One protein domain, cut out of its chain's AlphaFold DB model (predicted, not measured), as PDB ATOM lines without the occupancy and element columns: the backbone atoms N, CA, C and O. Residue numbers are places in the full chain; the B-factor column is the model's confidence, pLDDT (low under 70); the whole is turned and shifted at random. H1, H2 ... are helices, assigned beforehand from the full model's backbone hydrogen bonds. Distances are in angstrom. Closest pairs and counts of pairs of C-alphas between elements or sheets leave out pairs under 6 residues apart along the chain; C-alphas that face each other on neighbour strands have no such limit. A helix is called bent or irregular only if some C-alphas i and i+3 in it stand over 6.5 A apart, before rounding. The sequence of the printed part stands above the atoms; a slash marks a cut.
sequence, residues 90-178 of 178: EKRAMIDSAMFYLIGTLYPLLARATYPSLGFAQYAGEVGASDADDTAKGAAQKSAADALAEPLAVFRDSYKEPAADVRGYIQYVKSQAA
ATOM      1  N   GLU A  90      -5.559 -24.073 -71.555       90.12
ATOM      2  CA  GLU A  90      -4.394 -24.683 -70.910       90.12
ATOM      3  C   GLU A  90      -3.985 -23.935 -69.636       90.12
ATOM      4  O   GLU A  90      -3.697 -24.555 -68.613       90.12
ATOM      5  N   LYS A  91      -3.998 -22.596 -69.668       87.94
ATOM      6  CA  LYS A  91      -3.687 -21.772 -68.489       87.94
ATOM      7  C   LYS A  91      -4.807 -21.858 -67.456       87.94
ATOM      8  O   LYS A  91      -4.543 -22.039 -66.269       87.94
ATOM      9  N   ARG A  92      -6.062 -21.767 -67.910       94.19
ATOM     10  CA  ARG A  92      -7.247 -21.870 -67.051       94.19
ATOM     11  C   ARG A  92      -7.316 -23.224 -66.345       94.19
ATOM     12  O   ARG A  92      -7.574 -23.252 -65.145       94.19
ATOM     13  N   ALA A  93      -6.992 -24.314 -67.043       93.69
ATOM     14  CA  ALA A  93      -6.992 -25.662 -66.479       93.69
ATOM     15  C   ALA A  93      -6.064 -25.805 -65.262       93.69
ATOM     16  O   ALA A  93      -6.405 -26.530 -64.327       93.69
ATOM     17  N   MET A  94      -4.930 -25.097 -65.224       92.56
ATOM     18  CA  MET A  94      -4.040 -25.112 -64.055       92.56
ATOM     19  C   MET A  94      -4.659 -24.410 -62.844       92.56
ATOM     20  O   MET A  94      -4.535 -24.905 -61.724       92.56
ATOM     21  N   ILE A  95      -5.372 -23.302 -63.058       94.12
ATOM     22  CA  ILE A  95      -6.086 -22.589 -61.991       94.12
ATOM     23  C   ILE A  95      -7.264 -23.429 -61.493       94.12
ATOM     24  O   ILE A  95      -7.440 -23.587 -60.286       94.12
ATOM     25  N   ASP A  96      -8.037 -24.015 -62.409       96.31
ATOM     26  CA  ASP A  96      -9.143 -24.910 -62.069       96.31
ATOM     27  C   ASP A  96      -8.633 -26.117 -61.276       96.31
ATOM     28  O   ASP A  96      -9.164 -26.423 -60.209       96.31
ATOM     29  N   SER A  97      -7.547 -26.750 -61.732       95.88
ATOM     30  CA  SER A  97      -6.888 -27.847 -61.020       95.88
ATOM     31  C   SER A  97      -6.463 -27.434 -59.609       95.88
ATOM     32  O   SER A  97      -6.786 -28.142 -58.656       95.88
ATOM     33  N   ALA A  98      -5.828 -26.268 -59.447       94.44
ATOM     34  CA  ALA A  98      -5.438 -25.747 -58.138       94.44
ATOM     35  C   ALA A  98      -6.650 -25.515 -57.221       94.44
ATOM     36  O   ALA A  98      -6.623 -25.906 -56.055       94.44
ATOM     37  N   MET A  99      -7.733 -24.919 -57.735       96.00
ATOM     38  CA  MET A  99      -8.964 -24.693 -56.971       96.00
ATOM     39  C   MET A  99      -9.615 -26.014 -56.547       96.00
ATOM     40  O   MET A  99      -9.957 -26.168 -55.375       96.00
ATOM     41  N   PHE A 100      -9.742 -26.984 -57.457       96.94
ATOM     42  CA  PHE A 100     -10.309 -28.298 -57.143       96.94
ATOM     43  C   PHE A 100      -9.438 -29.088 -56.160       96.94
ATOM     44  O   PHE A 100      -9.966 -29.710 -55.237       96.94
ATOM     45  N   TYR A 101      -8.112 -29.014 -56.290       96.31
ATOM     46  CA  TYR A 101      -7.178 -29.621 -55.345       96.31
ATOM     47  C   TYR A 101      -7.267 -28.969 -53.959       96.31
ATOM     48  O   TYR A 101      -7.299 -29.656 -52.932       96.31
ATOM     49  N   LEU A 102      -7.365 -27.636 -53.916       94.88
ATOM     50  CA  LEU A 102      -7.536 -26.881 -52.682       94.88
ATOM     51  C   LEU A 102      -8.806 -27.321 -51.946       94.88
ATOM     52  O   LEU A 102      -8.719 -27.688 -50.778       94.88
ATOM     53  N   ILE A 103      -9.965 -27.312 -52.612       94.81
ATOM     54  CA  ILE A 103     -11.249 -27.614 -51.959       94.81
ATOM     55  C   ILE A 103     -11.439 -29.108 -51.672       94.81
ATOM     56  O   ILE A 103     -12.039 -29.461 -50.660       94.81
ATOM     57  N   GLY A 104     -10.947 -29.987 -52.550       95.00
ATOM     58  CA  GLY A 104     -11.214 -31.426 -52.495       95.00
ATOM     59  C   GLY A 104     -10.175 -32.228 -51.718       95.00
ATOM     60  O   GLY A 104     -10.490 -33.302 -51.210       95.00
ATOM     61  N   THR A 105      -8.946 -31.722 -51.603       94.88
ATOM     62  CA  THR A 105      -7.823 -32.474 -51.026       94.88
ATOM     63  C   THR A 105      -7.186 -31.729 -49.861       94.88
ATOM     64  O   THR A 105      -7.179 -32.232 -48.737       94.88
ATOM     65  N   LEU A 106      -6.683 -30.514 -50.096       95.12
ATOM     66  CA  LEU A 106      -5.878 -29.794 -49.105       95.12
ATOM     67  C   LEU A 106      -6.722 -29.231 -47.949       95.12
ATOM     68  O   LEU A 106      -6.418 -29.468 -46.778       95.12
ATOM     69  N   TYR A 107      -7.789 -28.490 -48.255       94.44
ATOM     70  CA  TYR A 107      -8.594 -27.799 -47.248       94.44
ATOM     71  C   TYR A 107      -9.302 -28.740 -46.261       94.44
ATOM     72  O   TYR A 107      -9.284 -28.444 -45.065       94.44
ATOM     73  N   PRO A 108      -9.872 -29.891 -46.678       93.75
ATOM     74  CA  PRO A 108     -10.472 -30.833 -45.735       93.75
ATOM     75  C   PRO A 108      -9.478 -31.347 -44.684       93.75
ATOM     76  O   PRO A 108      -9.824 -31.450 -43.508       93.75
ATOM     77  N   LEU A 109      -8.229 -31.630 -45.077       95.12
ATOM     78  CA  LEU A 109      -7.168 -32.005 -44.133       95.12
ATOM     79  C   LEU A 109      -6.807 -30.840 -43.209       95.12
ATOM     80  O   LEU A 109      -6.688 -31.029 -41.998       95.12
ATOM     81  N   LEU A 110      -6.707 -29.627 -43.760       94.31
ATOM     82  CA  LEU A 110      -6.393 -28.427 -42.986       94.31
ATOM     83  C   LEU A 110      -7.455 -28.154 -41.919       94.31
ATOM     84  O   LEU A 110      -7.118 -27.909 -40.760       94.31
ATOM     85  N   ALA A 111      -8.731 -28.241 -42.292       93.06
ATOM     86  CA  ALA A 111      -9.853 -28.068 -41.382       93.06
ATOM     87  C   ALA A 111      -9.823 -29.121 -40.265       93.06
ATOM     88  O   ALA A 111      -9.860 -28.762 -39.089       93.06
ATOM     89  N   ARG A 112      -9.661 -30.410 -40.601       94.19
ATOM     90  CA  ARG A 112      -9.560 -31.494 -39.605       94.19
ATOM     91  C   ARG A 112      -8.412 -31.276 -38.619       94.19
ATOM     92  O   ARG A 112      -8.603 -31.468 -37.421       94.19
ATOM     93  N   ALA A 113      -7.252 -30.844 -39.109       94.62
ATOM     94  CA  ALA A 113      -6.066 -30.616 -38.291       94.62
ATOM     95  C   ALA A 113      -6.180 -29.385 -37.373       94.62
ATOM     96  O   ALA A 113      -5.617 -29.385 -36.279       94.62
ATOM     97  N   THR A 114      -6.880 -28.326 -37.796       93.12
ATOM     98  CA  THR A 114      -6.810 -27.010 -37.127       93.12
ATOM     99  C   THR A 114      -8.085 -26.591 -36.407       93.12
ATOM    100  O   THR A 114      -7.993 -25.932 -35.374       93.12
ATOM    101  N   TYR A 115      -9.267 -26.978 -36.894       92.56
ATOM    102  CA  TYR A 115     -10.543 -26.525 -36.331       92.56
ATOM    103  C   TYR A 115     -10.704 -26.836 -34.836       92.56
ATOM    104  O   TYR A 115     -11.063 -25.905 -34.113       92.56
ATOM    105  N   PRO A 116     -10.365 -28.044 -34.330       90.25
ATOM    106  CA  PRO A 116     -10.460 -28.330 -32.897       90.25
ATOM    107  C   PRO A 116      -9.639 -27.357 -32.041       90.25
ATOM    108  O   PRO A 116     -10.142 -26.815 -31.060       90.25
ATOM    109  N   SER A 117      -8.406 -27.055 -32.460       90.19
ATOM    110  CA  SER A 117      -7.519 -26.115 -31.759       90.19
ATOM    111  C   SER A 117      -7.993 -24.661 -31.834       90.19
ATOM    112  O   SER A 117      -7.613 -23.848 -30.998       90.19
ATOM    113  N   LEU A 118      -8.804 -24.323 -32.840       88.88
ATOM    114  CA  LEU A 118      -9.380 -22.993 -33.043       88.88
ATOM    115  C   LEU A 118     -10.783 -22.848 -32.426       88.88
ATOM    116  O   LEU A 118     -11.388 -21.784 -32.542       88.88
ATOM    117  N   GLY A 119     -11.312 -23.896 -31.786       86.94
ATOM    118  CA  GLY A 119     -12.663 -23.899 -31.217       86.94
ATOM    119  C   GLY A 119     -13.782 -23.999 -32.260       86.94
ATOM    120  O   GLY A 119     -14.938 -23.720 -31.947       86.94
ATOM    121  N   PHE A 120     -13.462 -24.397 -33.494       86.81
ATOM    122  CA  PHE A 120     -14.453 -24.689 -34.527       86.81
ATOM    123  C   PHE A 120     -14.846 -26.168 -34.498       86.81
ATOM    124  O   PHE A 120     -14.012 -27.056 -34.314       86.81
ATOM    125  N   ALA A 121     -16.130 -26.443 -34.731       86.75
ATOM    126  CA  ALA A 121     -16.613 -27.807 -34.904       86.75
ATOM    127  C   ALA A 121     -16.083 -28.411 -36.214       86.75
ATOM    128  O   ALA A 121     -15.998 -27.724 -37.235       86.75
ATOM    129  N   GLN A 122     -15.763 -29.705 -36.198       90.19
ATOM    130  CA  GLN A 122     -15.488 -30.456 -37.423       90.19
ATOM    131  C   GLN A 122     -16.786 -30.754 -38.195       90.19
ATOM    132  O   GLN A 122     -17.894 -30.604 -37.678       90.19
ATOM    133  N   TYR A 123     -16.643 -31.164 -39.456       89.19
ATOM    134  CA  TYR A 123     -17.775 -31.507 -40.313       89.19
ATOM    135  C   TYR A 123     -18.514 -32.756 -39.818       89.19
ATOM    136  O   TYR A 123     -17.934 -33.635 -39.181       89.19
ATOM    137  N   ALA A 124     -19.805 -32.850 -40.139       90.00
ATOM    138  CA  ALA A 124     -20.574 -34.061 -39.879       90.00
ATOM    139  C   ALA A 124     -19.911 -35.272 -40.560       90.00
ATOM    140  O   ALA A 124     -19.490 -35.182 -41.712       90.00
ATOM    141  N   GLY A 125     -19.821 -36.392 -39.841       91.25
ATOM    142  CA  GLY A 125     -19.124 -37.603 -40.291       91.25
ATOM    143  C   GLY A 125     -17.644 -37.674 -39.897       91.25
ATOM    144  O   GLY A 125     -17.063 -38.754 -39.953       91.25
ATOM    145  N   GLU A 126     -17.041 -36.574 -39.442       92.81
ATOM    146  CA  GLU A 126     -15.692 -36.582 -38.869       92.81
ATOM    147  C   GLU A 126     -15.682 -37.124 -37.437       92.81
ATOM    148  O   GLU A 126     -16.648 -36.964 -36.690       92.81
ATOM    149  N   VAL A 127     -14.544 -37.683 -37.011       92.56
ATOM    150  CA  VAL A 127     -14.360 -38.207 -35.643       92.56
ATOM    151  C   VAL A 127     -14.598 -37.125 -34.580       92.56
ATOM    152  O   VAL A 127     -15.145 -37.404 -33.518       92.56
ATOM    153  N   GLY A 128     -14.256 -35.862 -34.851       88.56
ATOM    154  CA  GLY A 128     -14.532 -34.762 -33.920       88.56
ATOM    155  C   GLY A 128     -16.015 -34.430 -33.760       88.56
ATOM    156  O   GLY A 128     -16.371 -33.806 -32.765       88.56
ATOM    157  N   ALA A 129     -16.875 -34.858 -34.687       90.06
ATOM    158  CA  ALA A 129     -18.325 -34.705 -34.595       90.06
ATOM    159  C   ALA A 129     -19.029 -35.930 -33.975       90.06
ATOM    160  O   ALA A 129     -20.251 -35.910 -33.834       90.06
ATOM    161  N   SER A 130     -18.292 -36.990 -33.615       92.56
ATOM    162  CA  SER A 130     -18.850 -38.204 -33.008       92.56
ATOM    163  C   SER A 130     -18.738 -38.227 -31.476       92.56
ATOM    164  O   SER A 130     -18.161 -37.340 -30.835       92.56
ATOM    165  N   ASP A 131     -19.289 -39.285 -30.884       94.38
ATOM    166  CA  ASP A 131     -19.205 -39.642 -29.467       94.38
ATOM    167  C   ASP A 131     -17.872 -40.309 -29.075       94.38
ATOM    168  O   ASP A 131     -17.710 -40.732 -27.932       94.38
ATOM    169  N   ALA A 132     -16.897 -40.368 -29.992       95.44
ATOM    170  CA  ALA A 132     -15.563 -40.885 -29.706       95.44
ATOM    171  C   ALA A 132     -14.866 -40.093 -28.587       95.44
ATOM    172  O   ALA A 132     -15.089 -38.886 -28.415       95.44
ATOM    173  N   ASP A 133     -13.992 -40.778 -27.849       96.88
ATOM    174  CA  ASP A 133     -13.216 -40.170 -26.773       96.88
ATOM    175  C   ASP A 133     -12.151 -39.181 -27.288       96.88
ATOM    176  O   ASP A 133     -11.825 -39.113 -28.480       96.88
ATOM    177  N   ASP A 134     -11.594 -38.395 -26.365       94.94
ATOM    178  CA  ASP A 134     -10.593 -37.372 -26.679       94.94
ATOM    179  C   ASP A 134      -9.299 -37.966 -27.256       94.94
ATOM    180  O   ASP A 134      -8.599 -37.302 -28.023       94.94
ATOM    181  N   THR A 135      -8.991 -39.230 -26.942       97.06
ATOM    182  CA  THR A 135      -7.806 -39.916 -27.473       97.06
ATOM    183  C   THR A 135      -7.984 -40.195 -28.962       97.06
ATOM    184  O   THR A 135      -7.109 -39.862 -29.764       97.06
ATOM    185  N   ALA A 136      -9.130 -40.747 -29.356       96.25
ATOM    186  CA  ALA A 136      -9.473 -41.003 -30.749       96.25
ATOM    187  C   ALA A 136      -9.573 -39.699 -31.557       96.25
ATOM    188  O   ALA A 136      -9.046 -39.616 -32.670       96.25
ATOM    189  N   LYS A 137     -10.182 -38.656 -30.981       95.31
ATOM    190  CA  LYS A 137     -10.261 -37.319 -31.594       95.31
ATOM    191  C   LYS A 137      -8.875 -36.701 -31.792       95.31
ATOM    192  O   LYS A 137      -8.572 -36.224 -32.888       95.31
ATOM    193  N   GLY A 138      -8.011 -36.773 -30.779       95.44
ATOM    194  CA  GLY A 138      -6.627 -36.307 -30.859       95.44
ATOM    195  C   GLY A 138      -5.802 -37.074 -31.895       95.44
ATOM    196  O   GLY A 138      -5.061 -36.468 -32.669       95.44
ATOM    197  N   ALA A 139      -5.974 -38.397 -31.981       96.62
ATOM    198  CA  ALA A 139      -5.314 -39.224 -32.988       96.62
ATOM    199  C   ALA A 139      -5.756 -38.864 -34.418       96.62
ATOM    200  O   ALA A 139      -4.912 -38.740 -35.306       96.62
ATOM    201  N   ALA A 140      -7.054 -38.633 -34.641       95.12
ATOM    202  CA  ALA A 140      -7.578 -38.202 -35.937       95.12
ATOM    203  C   ALA A 140      -7.049 -36.814 -36.338       95.12
ATOM    204  O   ALA A 140      -6.606 -36.625 -37.473       95.12
ATOM    205  N   GLN A 141      -7.028 -35.860 -35.400       95.50
ATOM    206  CA  GLN A 141      -6.459 -34.530 -35.627       95.50
ATOM    207  C   GLN A 141      -4.969 -34.610 -35.986       95.50
ATOM    208  O   GLN A 141      -4.534 -33.988 -36.956       95.50
ATOM    209  N   LYS A 142      -4.192 -35.401 -35.234       96.12
ATOM    210  CA  LYS A 142      -2.767 -35.610 -35.502       96.12
ATOM    211  C   LYS A 142      -2.532 -36.262 -36.864       96.12
ATOM    212  O   LYS A 142      -1.675 -35.795 -37.601       96.12
ATOM    213  N   SER A 143      -3.308 -37.283 -37.214       96.81
ATOM    214  CA  SER A 143      -3.219 -37.946 -38.520       96.81
ATOM    215  C   SER A 143      -3.451 -36.961 -39.672       96.81
ATOM    216  O   SER A 143      -2.665 -36.911 -40.615       96.81
ATOM    217  N   ALA A 144      -4.468 -36.096 -39.559       96.25
ATOM    218  CA  ALA A 144      -4.700 -35.038 -40.539       96.25
ATOM    219  C   ALA A 144      -3.531 -34.040 -40.609       96.25
ATOM    220  O   ALA A 144      -3.134 -33.645 -41.703       96.25
ATOM    221  N   ALA A 145      -2.962 -33.653 -39.462       96.12
ATOM    222  CA  ALA A 145      -1.817 -32.746 -39.401       96.12
ATOM    223  C   ALA A 145      -0.548 -33.349 -40.027       96.12
ATOM    224  O   ALA A 145       0.144 -32.666 -40.777       96.12
ATOM    225  N   ASP A 146      -0.267 -34.626 -39.764       97.38
ATOM    226  CA  ASP A 146       0.881 -35.335 -40.331       97.38
ATOM    227  C   ASP A 146       0.719 -35.506 -41.858       97.38
ATOM    228  O   ASP A 146       1.684 -35.357 -42.608       97.38
ATOM    229  N   ALA A 147      -0.512 -35.728 -42.335       96.94
ATOM    230  CA  ALA A 147      -0.824 -35.855 -43.759       96.94
ATOM    231  C   ALA A 147      -0.775 -34.528 -44.538       96.94
ATOM    232  O   ALA A 147      -0.667 -34.556 -45.758       96.94
ATOM    233  N   LEU A 148      -0.846 -33.364 -43.879       95.31
ATOM    234  CA  LEU A 148      -0.897 -32.056 -44.555       95.31
ATOM    235  C   LEU A 148       0.361 -31.716 -45.358       95.31
ATOM    236  O   LEU A 148       0.276 -30.955 -46.326       95.31
ATOM    237  N   ALA A 149       1.521 -32.227 -44.942       94.75
ATOM    238  CA  ALA A 149       2.804 -31.842 -45.519       94.75
ATOM    239  C   ALA A 149       2.884 -32.155 -47.020       94.75
ATOM    240  O   ALA A 149       3.372 -31.330 -47.793       94.75
ATOM    241  N   GLU A 150       2.372 -33.315 -47.435       95.75
ATOM    242  CA  GLU A 150       2.416 -33.752 -48.830       95.75
ATOM    243  C   GLU A 150       1.495 -32.907 -49.729       95.75
ATOM    244  O   GLU A 150       2.014 -32.292 -50.663       95.75
ATOM    245  N   PRO A 151       0.183 -32.750 -49.451       95.56
ATOM    246  CA  PRO A 151      -0.676 -31.917 -50.283       95.56
ATOM    247  C   PRO A 151      -0.255 -30.453 -50.326       95.56
ATOM    248  O   PRO A 151      -0.398 -29.793 -51.354       95.56
ATOM    249  N   LEU A 152       0.304 -29.929 -49.232       92.44
ATOM    250  CA  LEU A 152       0.832 -28.572 -49.216       92.44
ATOM    251  C   LEU A 152       2.078 -28.431 -50.104       92.44
ATOM    252  O   LEU A 152       2.215 -27.423 -50.800       92.44
ATOM    253  N   ALA A 153       2.971 -29.425 -50.104       92.56
ATOM    254  CA  ALA A 153       4.131 -29.449 -50.991       92.56
ATOM    255  C   ALA A 153       3.707 -29.555 -52.462       92.56
ATOM    256  O   ALA A 153       4.160 -28.751 -53.270       92.56
ATOM    257  N   VAL A 154       2.770 -30.454 -52.790       93.19
ATOM    258  CA  VAL A 154       2.198 -30.566 -54.142       93.19
ATOM    259  C   VAL A 154       1.598 -29.237 -54.579       93.19
ATOM    260  O   VAL A 154       1.902 -28.766 -55.674       93.19
ATOM    261  N   PHE A 155       0.807 -28.598 -53.712       90.50
ATOM    262  CA  PHE A 155       0.188 -27.321 -54.042       90.50
ATOM    263  C   PHE A 155       1.237 -26.242 -54.331       90.50
ATOM    264  O   PHE A 155       1.143 -25.519 -55.322       90.50
ATOM    265  N   ARG A 156       2.267 -26.162 -53.483       87.00
ATOM    266  CA  ARG A 156       3.376 -25.221 -53.644       87.00
ATOM    267  C   ARG A 156       4.164 -25.479 -54.925       87.00
ATOM    268  O   ARG A 156       4.499 -24.520 -55.601       87.00
ATOM    269  N   ASP A 157       4.483 -26.727 -55.235       89.19
ATOM    270  CA  ASP A 157       5.425 -27.053 -56.308       89.19
ATOM    271  C   ASP A 157       4.737 -27.127 -57.680       89.19
ATOM    272  O   ASP A 157       5.376 -26.878 -58.699       89.19
ATOM    273  N   SER A 158       3.430 -27.416 -57.709       88.44
ATOM    274  CA  SER A 158       2.659 -27.598 -58.951       88.44
ATOM    275  C   SER A 158       1.830 -26.378 -59.352       88.44
ATOM    276  O   SER A 158       1.506 -26.235 -60.530       88.44
ATOM    277  N   TYR A 159       1.467 -25.509 -58.398       84.56
ATOM    278  CA  TYR A 159       0.562 -24.375 -58.645       84.56
ATOM    279  C   TYR A 159       1.123 -23.010 -58.220       84.56
ATOM    280  O   TYR A 159       0.412 -22.010 -58.331       84.56
ATOM    281  N   LYS A 160       2.370 -22.915 -57.728       72.31
ATOM    282  CA  LYS A 160       2.975 -21.593 -57.511       72.31
ATOM    283  C   LYS A 160       3.341 -20.930 -58.832       72.31
ATOM    284  O   LYS A 160       4.111 -21.451 -59.630       72.31
ATOM    285  N   GLU A 161       2.897 -19.691 -58.941       63.84
ATOM    286  CA  GLU A 161       3.473 -18.672 -59.809       63.84
ATOM    287  C   GLU A 161       4.876 -18.267 -59.298       63.84
ATOM    288  O   GLU A 161       5.183 -18.470 -58.118       63.84
ATOM    289  N   PRO A 162       5.742 -17.646 -60.125       57.81
ATOM    290  CA  PRO A 162       7.126 -17.306 -59.759       57.81
ATOM    291  C   PRO A 162       7.263 -16.311 -58.587       57.81
ATOM    292  O   PRO A 162       8.374 -16.003 -58.153       57.81
ATOM    293  N   ALA A 163       6.155 -15.791 -58.056       58.66
ATOM    294  CA  ALA A 163       6.146 -14.865 -56.936       58.66
ATOM    295  C   ALA A 163       6.345 -15.562 -55.574       58.66
ATOM    296  O   ALA A 163       5.715 -16.566 -55.235       58.66
ATOM    297  N   ALA A 164       7.206 -14.973 -54.739       58.25
ATOM    298  CA  ALA A 164       7.512 -15.497 -53.409       58.25
ATOM    299  C   ALA A 164       6.336 -15.364 -52.417       58.25
ATOM    300  O   ALA A 164       6.140 -16.267 -51.597       58.25
ATOM    301  N   ASP A 165       5.552 -14.279 -52.511       59.34
ATOM    302  CA  ASP A 165       4.392 -13.980 -51.663       59.34
ATOM    303  C   ASP A 165       3.232 -13.322 -52.447       59.34
ATOM    304  O   ASP A 165       3.340 -13.016 -53.636       59.34
ATOM    305  N   VAL A 166       2.107 -13.081 -51.761       62.50
ATOM    306  CA  VAL A 166       0.902 -12.460 -52.346       62.50
ATOM    307  C   VAL A 166       1.175 -11.049 -52.882       62.50
ATOM    308  O   VAL A 166       0.564 -10.647 -53.866       62.50
ATOM    309  N   ARG A 167       2.094 -10.284 -52.278       68.25
ATOM    310  CA  ARG A 167       2.419  -8.927 -52.749       68.25
ATOM    311  C   ARG A 167       3.167  -8.990 -54.072       68.25
ATOM    312  O   ARG A 167       2.813  -8.264 -54.997       68.25
ATOM    313  N   GLY A 168       4.149  -9.886 -54.166       71.88
ATOM    314  CA  GLY A 168       4.863 -10.181 -55.402       71.88
ATOM    315  C   GLY A 168       3.923 -10.704 -56.484       71.88
ATOM    316  O   GLY A 168       4.035 -10.286 -57.630       71.88
ATOM    317  N   TYR A 169       2.943 -11.537 -56.119       71.06
ATOM    318  CA  TYR A 169       1.936 -12.010 -57.068       71.06
ATOM    319  C   TYR A 169       1.067 -10.857 -57.579       71.06
ATOM    320  O   TYR A 169       0.923 -10.695 -58.783       71.06
ATOM    321  N   ILE A 170       0.566  -9.989 -56.693       69.62
ATOM    322  CA  ILE A 170      -0.203  -8.800 -57.093       69.62
ATOM    323  C   ILE A 170       0.627  -7.889 -58.009       69.62
ATOM    324  O   ILE A 170       0.100  -7.369 -58.988       69.62
ATOM    325  N   GLN A 171       1.913  -7.680 -57.715       75.62
ATOM    326  CA  GLN A 171       2.809  -6.890 -58.570       75.62
ATOM    327  C   GLN A 171       3.010  -7.539 -59.940       75.62
ATOM    328  O   GLN A 171       2.886  -6.855 -60.954       75.62
ATOM    329  N   TYR A 172       3.279  -8.845 -59.971       74.44
ATOM    330  CA  TYR A 172       3.413  -9.618 -61.200       74.44
ATOM    331  C   TYR A 172       2.148  -9.510 -62.047       74.44
ATOM    332  O   TYR A 172       2.215  -9.064 -63.187       74.44
ATOM    333  N   VAL A 173       0.987  -9.795 -61.464       70.12
ATOM    334  CA  VAL A 173      -0.310  -9.698 -62.133       70.12
ATOM    335  C   VAL A 173      -0.553  -8.292 -62.688       70.12
ATOM    336  O   VAL A 173      -0.905  -8.145 -63.855       70.12
ATOM    337  N   LYS A 174      -0.301  -7.242 -61.893       73.31
ATOM    338  CA  LYS A 174      -0.420  -5.848 -62.356       73.31
ATOM    339  C   LYS A 174       0.522  -5.529 -63.517       73.31
ATOM    340  O   LYS A 174       0.141  -4.761 -64.389       73.31
ATOM    341  N   SER A 175       1.719  -6.115 -63.544       77.88
ATOM    342  CA  SER A 175       2.675  -5.932 -64.645       77.88
ATOM    343  C   SER A 175       2.238  -6.597 -65.952       77.88
ATOM    344  O   SER A 175       2.668  -6.160 -67.009       77.88
ATOM    345  N   GLN A 176       1.377  -7.622 -65.890       69.19
ATOM    346  CA  GLN A 176       0.826  -8.295 -67.074       69.19
ATOM    347  C   GLN A 176      -0.396  -7.568 -67.662       69.19
ATOM    348  O   GLN A 176      -0.809  -7.872 -68.775       69.19
ATOM    349  N   ALA A 177      -1.010  -6.652 -66.904       64.75
ATOM    350  CA  ALA A 177      -2.207  -5.911 -67.309       64.75
ATOM    351  C   ALA A 177      -1.904  -4.542 -67.959       64.75
ATOM    352  O   ALA A 177      -2.845  -3.827 -68.309       64.75
ATOM    353  N   ALA A 178      -0.625  -4.167 -68.069       53.94
ATOM    354  CA  ALA A 178      -0.136  -2.938 -68.699       53.94
ATOM    355  C   ALA A 178       0.260  -3.185 -70.162       53.94
ATOM    356  O   ALA A 178       0.032  -2.268 -70.982       53.94
TER     357      ALA A 178
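What this domain is: This is residues 90 to 178 of the 178 residues of the protein "Glutathione S-transferase family protein" of Oricola cellulosilytica (UniProt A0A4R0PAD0). A long bent helix, H1, makes one side of a loose rod; H2 and H3 fold back along it, and H4 is set off. The 89 printed residues hold four named helices, H1 to H4, and no named strand: all helix. Spans are 57, 25 and 20 A; the radius of gyration of the C-alphas is 17.0 A.

Where its parts are: Find C-alpha 90 at (-4.394, -24.683, -70.910), where H1 begins. Assigned as one helix by its hydrogen bonds, it is bent, C-alphas 104 and 107 being 6.9 A apart: H1a is residues 90 to 104, 20.8 A, H1b 107 to 114. Then come H2, 134 to 147, 19.7 A; H3, 149 to 159; H4, 166 to 176, ending at (0.826, -8.295, -67.074).

How they stand to each other: H1a touches H3, closest C-alphas Ala 98 and Tyr 159, 6.2 A, opposite ways at a shallow 18 degrees. H1b touches H2, closest C-alphas Ala 113 and Gln 141, 4.8 A, opposite ways at a steep 49 degrees. H4 touches no helix. O i to N i+4 pairs are within hydrogen-bond range throughout H1b, H2, H3 and H4, and in 9 of 11 in H1a.

The domain as a whole: The printed part has no cut. Link 115 to 133 is long. Residues 161 to 167, 170 and 176 to 178 have pLDDT under 70.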